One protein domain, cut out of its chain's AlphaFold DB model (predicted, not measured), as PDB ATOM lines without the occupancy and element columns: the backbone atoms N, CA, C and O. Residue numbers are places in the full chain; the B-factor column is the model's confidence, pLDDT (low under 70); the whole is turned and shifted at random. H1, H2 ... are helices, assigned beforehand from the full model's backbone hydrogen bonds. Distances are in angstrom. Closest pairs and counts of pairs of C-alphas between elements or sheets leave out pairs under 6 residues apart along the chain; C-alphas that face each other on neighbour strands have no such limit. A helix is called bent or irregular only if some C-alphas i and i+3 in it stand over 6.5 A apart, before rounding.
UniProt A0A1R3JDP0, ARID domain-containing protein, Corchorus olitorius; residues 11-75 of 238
ATOM      1  N   LEU A  11      99.485 -84.881  43.590       73.00
ATOM      2  CA  LEU A  11      99.321 -83.962  44.719       73.00
ATOM      3  C   LEU A  11     100.604 -83.181  44.960       73.00
ATOM      4  O   LEU A  11     100.577 -81.950  45.008       73.00
ATOM      5  N   LYS A  12     101.746 -83.874  45.018       84.50
ATOM      6  CA  LYS A  12     103.049 -83.210  45.109       84.50
ATOM      7  C   LYS A  12     103.251 -82.253  43.935       84.50
ATOM      8  O   LYS A  12     103.679 -81.118  44.134       84.50
ATOM      9  N   LEU A  13     102.884 -82.670  42.721       85.25
ATOM     10  CA  LEU A  13     102.969 -81.817  41.537       85.25
ATOM     11  C   LEU A  13     102.066 -80.576  41.660       85.25
ATOM     12  O   LEU A  13     102.497 -79.463  41.356       85.25
ATOM     13  N   PHE A  14     100.834 -80.747  42.140       80.31
ATOM     14  CA  PHE A  14      99.905 -79.647  42.385       80.31
ATOM     15  C   PHE A  14     100.464 -78.625  43.380       80.31
ATOM     16  O   PHE A  14     100.441 -77.424  43.099       80.31
ATOM     17  N   PHE A  15     101.020 -79.083  44.502       82.38
ATOM     18  CA  PHE A  15     101.609 -78.202  45.510       82.38
ATOM     19  C   PHE A  15     102.808 -77.420  44.981       82.38
ATOM     20  O   PHE A  15     102.882 -76.214  45.211       82.38
ATOM     21  N   VAL A  16     103.713 -78.065  44.239       90.06
ATOM     22  CA  VAL A  16     104.876 -77.389  43.644       90.06
ATOM     23  C   VAL A  16     104.423 -76.294  42.674       90.06
ATOM     24  O   VAL A  16     104.868 -75.153  42.775       90.06
ATOM     25  N   VAL A  17     103.472 -76.593  41.782       86.31
ATOM     26  CA  VAL A  17     102.929 -75.593  40.846       86.31
ATOM     27  C   VAL A  17     102.241 -74.448  41.597       86.31
ATOM     28  O   VAL A  17     102.420 -73.286  41.234       86.31
ATOM     29  N   ARG A  18     101.500 -74.738  42.674       83.94
ATOM     30  CA  ARG A  18     100.843 -73.718  43.506       83.94
ATOM     31  C   ARG A  18     101.847 -72.821  44.233       83.94
ATOM     32  O   ARG A  18     101.668 -71.607  44.214       83.94
ATOM     33  N   LYS A  19     102.912 -73.385  44.813       87.06
ATOM     34  CA  LYS A  19     103.997 -72.624  45.463       87.06
ATOM     35  C   LYS A  19     104.674 -71.638  44.508       87.06
ATOM     36  O   LYS A  19     105.123 -70.586  44.942       87.06
ATOM     37  N   LYS A  20     104.705 -71.943  43.207       89.56
ATOM     38  CA  LYS A  20     105.247 -71.068  42.151       89.56
ATOM     39  C   LYS A  20     104.224 -70.084  41.560       89.56
ATOM     40  O   LYS A  20     104.477 -69.502  40.510       89.56
ATOM     41  N   GLY A  21     103.067 -69.901  42.201       81.25
ATOM     42  CA  GLY A  21     102.026 -68.963  41.758       81.25
ATOM     43  C   GLY A  21     100.919 -69.584  40.900       81.25
ATOM     44  O   GLY A  21     100.055 -68.872  40.396       81.25
ATOM     45  N   GLY A  22     100.901 -70.911  40.750       82.75
ATOM     46  CA  GLY A  22      99.869 -71.635  40.008       82.75
ATOM     47  C   GLY A  22     100.147 -71.756  38.507       82.75
ATOM     48  O   GLY A  22     101.104 -71.204  37.970       82.75
ATOM     49  N   TYR A  23      99.288 -72.509  37.813       85.56
ATOM     50  CA  TYR A  23      99.493 -72.901  36.412       85.56
ATOM     51  C   TYR A  23      99.707 -71.721  35.455       85.56
ATOM     52  O   TYR A  23     100.600 -71.777  34.607       85.56
ATOM     53  N   ASP A  24      98.892 -70.671  35.583       82.81
ATOM     54  CA  ASP A  24      98.928 -69.518  34.680       82.81
ATOM     55  C   ASP A  24     100.259 -68.768  34.799       82.81
ATOM     56  O   ASP A  24     100.881 -68.441  33.787       82.81
ATOM     57  N   VAL A  25     100.729 -68.563  36.035       87.81
ATOM     58  CA  VAL A  25     102.006 -67.903  36.334       87.81
ATOM     59  C   VAL A  25     103.171 -68.769  35.869       87.81
ATOM     60  O   VAL A  25     104.011 -68.304  35.107       87.81
ATOM     61  N   VAL A  26     103.183 -70.055  36.230       91.31
ATOM     62  CA  VAL A  26     104.240 -70.994  35.822       91.31
ATOM     63  C   VAL A  26     104.342 -71.096  34.298       91.31
ATOM     64  O   VAL A  26     105.442 -71.141  33.753       91.31
ATOM     65  N   THR A  27     103.211 -71.095  33.588       89.12
ATOM     66  CA  THR A  27     103.189 -71.208  32.124       89.12
ATOM     67  C   THR A  27     103.618 -69.928  31.425       89.12
ATOM     68  O   THR A  27     104.398 -70.011  30.480       89.12
ATOM     69  N   ARG A  28     103.137 -68.762  31.870       90.75
ATOM     70  CA  ARG A  28     103.509 -67.472  31.267       90.75
ATOM     71  C   ARG A  28     104.963 -67.107  31.546       90.75
ATOM     72  O   ARG A  28     105.623 -66.577  30.663       90.75
ATOM     73  N   SER A  29     105.455 -67.433  32.736       92.06
ATOM     74  CA  SER A  29     106.818 -67.121  33.169       92.06
ATOM     75  C   SER A  29     107.836 -68.218  32.834       92.06
ATOM     76  O   SER A  29     108.990 -68.108  33.231       92.06
ATOM     77  N   GLY A  30     107.434 -69.294  32.144       93.12
ATOM     78  CA  GLY A  30     108.346 -70.368  31.732       93.12
ATOM     79  C   GLY A  30     108.956 -71.178  32.886       93.12
ATOM     80  O   GLY A  30     109.992 -71.803  32.712       93.12
ATOM     81  N   LEU A  31     108.326 -71.218  34.065       93.69
ATOM     82  CA  LEU A  31     108.905 -71.801  35.291       93.69
ATOM     83  C   LEU A  31     108.776 -73.334  35.374       93.69
ATOM     84  O   LEU A  31     108.950 -73.915  36.447       93.69
ATOM     85  N   TRP A  32     108.447 -74.008  34.272       93.62
ATOM     86  CA  TRP A  32     108.228 -75.458  34.257       93.62
ATOM     87  C   TRP A  32     109.504 -76.254  34.547       93.62
ATOM     88  O   TRP A  32     109.412 -77.304  35.178       93.62
ATOM     89  N   ASP A  33     110.678 -75.730  34.194       92.88
ATOM     90  CA  ASP A  33     111.967 -76.349  34.527       92.88
ATOM     91  C   ASP A  33     112.231 -76.333  36.037       92.88
ATOM     92  O   ASP A  33     112.705 -77.313  36.611       92.88
ATOM     93  N   LEU A  34     111.840 -75.248  36.716       91.81
ATOM     94  CA  LEU A  34     111.931 -75.143  38.174       91.81
ATOM     95  C   LEU A  34     110.926 -76.059  38.867       91.81
ATOM     96  O   LEU A  34     111.266 -76.702  39.857       91.81
ATOM     97  N   VAL A  35     109.704 -76.153  38.334       91.69
ATOM     98  CA  VAL A  35     108.702 -77.114  38.813       91.69
ATOM     99  C   VAL A  35     109.222 -78.542  38.657       91.69
ATOM    100  O   VAL A  35     109.089 -79.339  39.582       91.69
ATOM    101  N   ALA A  36     109.854 -78.872  37.531       90.69
ATOM    102  CA  ALA A  36     110.416 -80.194  37.277       90.69
ATOM    103  C   ALA A  36     111.582 -80.525  38.219       90.69
ATOM    104  O   ALA A  36     111.617 -81.606  38.821       90.69
ATOM    105  N   LYS A  37     112.479 -79.554  38.421       90.81
ATOM    106  CA  LYS A  37     113.593 -79.649  39.363       90.81
ATOM    107  C   LYS A  37     113.110 -79.816  40.806       90.81
ATOM    108  O   LYS A  37     113.643 -80.641  41.529       90.81
ATOM    109  N   GLU A  38     112.074 -79.106  41.233       89.56
ATOM    110  CA  GLU A  38     111.535 -79.249  42.594       89.56
ATOM    111  C   GLU A  38     110.721 -80.546  42.767       89.56
ATOM    112  O   GLU A  38     110.712 -81.168  43.829       89.56
ATOM    113  N   TYR A  39     110.061 -81.004  41.704       85.69
ATOM    114  CA  TYR A  39     109.243 -82.208  41.741       85.69
ATOM    115  C   TYR A  39     110.077 -83.499  41.791       85.69
ATOM    116  O   TYR A  39     109.794 -84.386  42.610       85.69
ATOM    117  N   ARG A  40     111.096 -83.611  40.925       79.25
ATOM    118  CA  ARG A  40     111.919 -84.823  40.737       79.25
ATOM    119  C   ARG A  40     113.407 -84.557  40.479       79.25
ATOM    120  O   ARG A  40     114.109 -85.475  40.067       79.25
ATOM    121  N   SER A  41     113.896 -83.343  40.715       66.88
ATOM    122  CA  SER A  41     115.311 -82.977  40.529       66.88
ATOM    123  C   SER A  41     115.840 -83.123  39.097       66.88
ATOM    124  O   SER A  41     117.048 -83.076  38.899       66.88
ATOM    125  N   GLY A  42     114.960 -83.242  38.093       68.69
ATOM    126  CA  GLY A  42     115.330 -83.322  36.676       68.69
ATOM    127  C   GLY A  42     114.646 -82.230  35.857       68.69
ATOM    128  O   GLY A  42     113.418 -82.200  35.793       68.69
ATOM    129  N   SER A  43     115.429 -81.347  35.231       66.31
ATOM    130  CA  SER A  43     114.951 -80.287  34.324       66.31
ATOM    131  C   SER A  43     114.303 -80.846  33.058       66.31
ATOM    132  O   SER A  43     113.311 -80.310  32.573       66.31
ATOM    133  N   ASP A  44     114.794 -81.986  32.575       79.56
ATOM    134  CA  ASP A  44     114.465 -82.530  31.248       79.56
ATOM    135  C   ASP A  44     113.025 -83.063  31.148       79.56
ATOM    136  O   ASP A  44     112.537 -83.435  30.080       79.56
ATOM    137  N   LEU A  45     112.311 -83.088  32.273       82.19
ATOM    138  CA  LEU A  45     110.928 -83.535  32.367       82.19
ATOM    139  C   LEU A  45     109.918 -82.385  32.339       82.19
ATOM    140  O   LEU A  45     108.723 -82.662  32.416       82.19
ATOM    141  N   ALA A  46     110.340 -81.125  32.208       86.12
ATOM    142  CA  ALA A  46     109.454 -79.960  32.260       86.12
ATOM    143  C   ALA A  46     108.262 -80.052  31.297       86.12
ATOM    144  O   ALA A  46     107.108 -79.921  31.715       86.12
ATOM    145  N   SER A  47     108.516 -80.375  30.026       85.19
ATOM    146  CA  SER A  47     107.473 -80.552  29.006       85.19
ATOM    147  C   SER A  47     106.514 -81.696  29.342       85.19
ATOM    148  O   SER A  47     105.296 -81.562  29.207       85.19
ATOM    149  N   SER A  48     107.047 -82.811  29.845       84.94
ATOM    150  CA  SER A  48     106.259 -83.985  30.229       84.94
ATOM    151  C   SER A  48     105.415 -83.720  31.479       84.94
ATOM    152  O   SER A  48     104.254 -84.122  31.545       84.94
ATOM    153  N   ILE A  49     105.960 -82.993  32.454       86.69
ATOM    154  CA  ILE A  49     105.271 -82.580  33.678       86.69
ATOM    155  C   ILE A  49     104.158 -81.587  33.356       86.69
ATOM    156  O   ILE A  49     103.041 -81.757  33.844       86.69
ATOM    157  N   LYS A  50     104.419 -80.609  32.480       89.44
ATOM    158  CA  LYS A  50     103.394 -79.690  31.977       89.44
ATOM    159  C   LYS A  50     102.250 -80.456  31.326       89.44
ATOM    160  O   LYS A  50     101.092 -80.208  31.650       89.44
ATOM    161  N   LEU A  51     102.556 -81.421  30.460       84.31
ATOM    162  CA  LEU A  51     101.536 -82.221  29.786       84.31
ATOM    163  C   LEU A  51     100.720 -83.072  30.766       84.31
ATOM    164  O   LEU A  51      99.501 -83.141  30.642       84.31
ATOM    165  N   VAL A  52     101.361 -83.695  31.760       82.31
ATOM    166  CA  VAL A  52     100.657 -84.451  32.808       82.31
ATOM    167  C   VAL A  52      99.781 -83.528  33.649       82.31
ATOM    168  O   VAL A  52      98.636 -83.882  33.933       82.31
ATOM    169  N   TYR A  53     100.274 -82.340  34.000       83.38
ATOM    170  CA  TYR A  53      99.490 -81.348  34.721       83.38
ATOM    171  C   TYR A  53      98.261 -80.932  33.912       83.38
ATOM    172  O   TYR A  53      97.148 -80.975  34.418       83.38
ATOM    173  N   VAL A  54      98.436 -80.606  32.632       82.31
ATOM    174  CA  VAL A  54      97.339 -80.225  31.735       82.31
ATOM    175  C   VAL A  54      96.345 -81.376  31.571       82.31
ATOM    176  O   VAL A  54      95.145 -81.215  31.759       82.31
ATOM    177  N   LYS A  55      96.817 -82.592  31.307       79.62
ATOM    178  CA  LYS A  55      95.931 -83.740  31.100       79.62
ATOM    179  C   LYS A  55      95.070 -84.064  32.325       79.62
ATOM    180  O   LYS A  55      93.930 -84.477  32.151       79.62
ATOM    181  N   ASN A  56      95.590 -83.880  33.539       68.50
ATOM    182  CA  ASN A  56      94.864 -84.219  34.769       68.50
ATOM    183  C   ASN A  56      94.108 -83.028  35.381       68.50
ATOM    184  O   ASN A  56      93.041 -83.218  35.954       68.50
ATOM    185  N   PHE A  57      94.628 -81.806  35.244       65.50
ATOM    186  CA  PHE A  57      94.078 -80.604  35.884       65.50
ATOM    187  C   PHE A  57      93.495 -79.578  34.898       65.50
ATOM    188  O   PHE A  57      92.807 -78.665  35.345       65.50
ATOM    189  N   ASP A  58      93.741 -79.696  33.589       59.06
ATOM    190  CA  ASP A  58      93.135 -78.847  32.544       59.06
ATOM    191  C   ASP A  58      91.903 -79.505  31.906       59.06
ATOM    192  O   ASP A  58      90.872 -78.868  31.713       59.06
ATOM    193  N   ALA A  59      91.968 -80.817  31.660       46.81
ATOM    194  CA  ALA A  59      90.870 -81.583  31.060       46.81
ATOM    195  C   ALA A  59      89.817 -82.096  32.067       46.81
ATOM    196  O   ALA A  59      88.826 -82.706  31.665       46.81
ATOM    197  N   SER A  60      90.013 -81.863  33.366       47.19
ATOM    198  CA  SER A  60      89.075 -82.294  34.404       47.19
ATOM    199  C   SER A  60      87.804 -81.419  34.401       47.19
ATOM    200  O   SER A  60      87.923 -80.193  34.312       47.19
ATOM    201  N   PRO A  61      86.587 -81.992  34.549       46.47
ATOM    202  CA  PRO A  61      85.340 -81.243  34.769       46.47
ATOM    203  C   PRO A  61      85.472 -80.189  35.871       46.47
ATOM    204  O   PRO A  61      84.890 -79.115  35.776       46.47
ATOM    205  N   VAL A  62      86.344 -80.453  36.847       42.53
ATOM    206  CA  VAL A  62      86.697 -79.548  37.941       42.53
ATOM    207  C   VAL A  62      87.265 -78.226  37.425       42.53
ATOM    208  O   VAL A  62      86.941 -77.186  37.979       42.53
ATOM    209  N   ARG A  63      88.041 -78.201  36.330       42.03
ATOM    210  CA  ARG A  63      88.532 -76.940  35.752       42.03
ATOM    211  C   ARG A  63      87.451 -76.193  34.989       42.03
ATOM    212  O   ARG A  63      87.420 -74.975  35.066       42.03
ATOM    213  N   LYS A  64      86.544 -76.891  34.295       47.31
ATOM    214  CA  LYS A  64      85.371 -76.251  33.674       47.31
ATOM    215  C   LYS A  64      84.456 -75.658  34.735       47.31
ATOM    216  O   LYS A  64      84.004 -74.542  34.538       47.31
ATOM    217  N   GLN A  65      84.274 -76.343  35.862       45.53
ATOM    218  CA  GLN A  65      83.563 -75.822  37.022       45.53
ATOM    219  C   GLN A  65      84.315 -74.606  37.581       45.53
ATOM    220  O   GLN A  65      83.801 -73.498  37.528       45.53
ATOM    221  N   ILE A  66      85.580 -74.745  37.984       48.62
ATOM    222  CA  ILE A  66      86.383 -73.645  38.546       48.62
ATOM    223  C   ILE A  66      86.464 -72.441  37.594       48.62
ATOM    224  O   ILE A  66      86.365 -71.310  38.054       48.62
ATOM    225  N   GLN A  67      86.605 -72.643  36.281       47.22
ATOM    226  CA  GLN A  67      86.653 -71.578  35.274       47.22
ATOM    227  C   GLN A  67      85.271 -70.952  35.028       47.22
ATOM    228  O   GLN A  67      85.174 -69.733  34.908       47.22
ATOM    229  N   TYR A  68      84.206 -71.757  34.975       48.03
ATOM    230  CA  TYR A  68      82.819 -71.290  34.897       48.03
ATOM    231  C   TYR A  68      82.479 -70.418  36.103       48.03
ATOM    232  O   TYR A  68      82.052 -69.276  35.937       48.03
ATOM    233  N   HIS A  69      82.785 -70.908  37.307       46.88
ATOM    234  CA  HIS A  69      82.653 -70.141  38.532       46.88
ATOM    235  C   HIS A  69      83.537 -68.887  38.438       46.88
ATOM    236  O   HIS A  69      83.013 -67.792  38.594       46.88
ATOM    237  N   ARG A  70      84.836 -68.966  38.087       43.88
ATOM    238  CA  ARG A  70      85.772 -67.809  37.976       43.88
ATOM    239  C   ARG A  70      85.296 -66.706  37.025       43.88
ATOM    240  O   ARG A  70      85.435 -65.530  37.347       43.88
ATOM    241  N   ASN A  71      84.717 -67.069  35.884       47.72
ATOM    242  CA  ASN A  71      84.156 -66.112  34.930       47.72
ATOM    243  C   ASN A  71      82.823 -65.519  35.429       47.72
ATOM    244  O   ASN A  71      82.544 -64.349  35.173       47.72
ATOM    245  N   LYS A  72      82.029 -66.285  36.194       47.22
ATOM    246  CA  LYS A  72      80.845 -65.787  36.921       47.22
ATOM    247  C   LYS A  72      81.255 -64.797  38.031       47.22
ATOM    248  O   LYS A  72      80.645 -63.738  38.143       47.22
ATOM    249  N   TRP A  73      82.349 -65.071  38.758       40.09
ATOM    250  CA  TRP A  73      82.927 -64.214  39.813       40.09
ATOM    251  C   TRP A  73      83.406 -62.842  39.314       40.09
ATOM    252  O   TRP A  73      83.334 -61.873  40.063       40.09
ATOM    253  N   GLN A  74      83.909 -62.725  38.079       47.44
ATOM    254  CA  GLN A  74      84.333 -61.420  37.541       47.44
ATOM    255  C   GLN A  74      83.155 -60.516  37.151       47.44
ATOM    256  O   GLN A  74      83.329 -59.303  37.070       47.44
ATOM    257  N   ASN A  75      81.964 -61.089  36.960       48.38
ATOM    258  CA  ASN A  75      80.790 -60.377  36.458       48.38
ATOM    259  C   ASN A  75      79.714 -60.108  37.523       48.38
ATOM    260  O   ASN A  75      78.740 -59.419  37.226       48.38
TER     261      ASN A  75
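What this domain is: This is residues 11 to 75 of the 238 residues of the protein "ARID domain-containing protein" of Corchorus olitorius (UniProt A0A1R3JDP0). What is seen first? Four helices, H1 to H4, make a small cluster, and H5 sticks out from it as a free arm. In the cluster H4 runs across H1 and H3, with H2 near them. What is it built of? The printed part has 65 residues with five named helices, in the order H1 H2 H3 H4 H5, and no named strand: all helix. How large is it? It is only just compact, close to loose, with a radius of gyration of the C-alphas of 12.7 A; it spans 40 by 20 by 17 A, and the arm makes the length.

How they stand to each other: What does H4, residues 43 to 57, touch? It touches H3, residues 32 to 40, about perpendicular at 88 degrees; their closest C-alphas, of Asp 33 and Ser 43, are 4.9 A apart. What else touches H3? H1, residues 11 to 19, touches it at a steep tilt of 43 degrees, opposite ways; their closest C-alphas, of Val 16 and Val 35, are 6.2 A apart. Where are the others? H2, residues 23 to 28, and H4 are near each other. H5, residues 61 to 75, is close to but not clearly touching H4, at 79 degrees, about perpendicular, and apart from H1, H2 and H3. Are the backbones regular? Each O i to N i+4 pair is within hydrogen-bond range in H1, H2 and H3, against 9 of 11 in H4 and 10 of 11 in H5.

Where its parts are: Where do the ends lie? H1 begins at C-alpha 11 (99.321, -83.962, 44.719), and H5 ends at C-alpha 75 (80.790, -60.377, 36.458). How long are the helices? H4 measures 20.9 A and H5 21.4 A from first to last C-alpha; H4 is irregular, with C-alphas 44 and 47 at 7.6 A.

The domain as a whole: What stands free? Residues 59 to 75, of which 61 to 75 belong to H5; the body without them spans 22 by 20 by 17 A. Is it continuous and sure? The printed part has no cut, and the four links are tight. Its mean pLDDT is 73.9, and residues 41 to 43 and 56 to 75 are under 70.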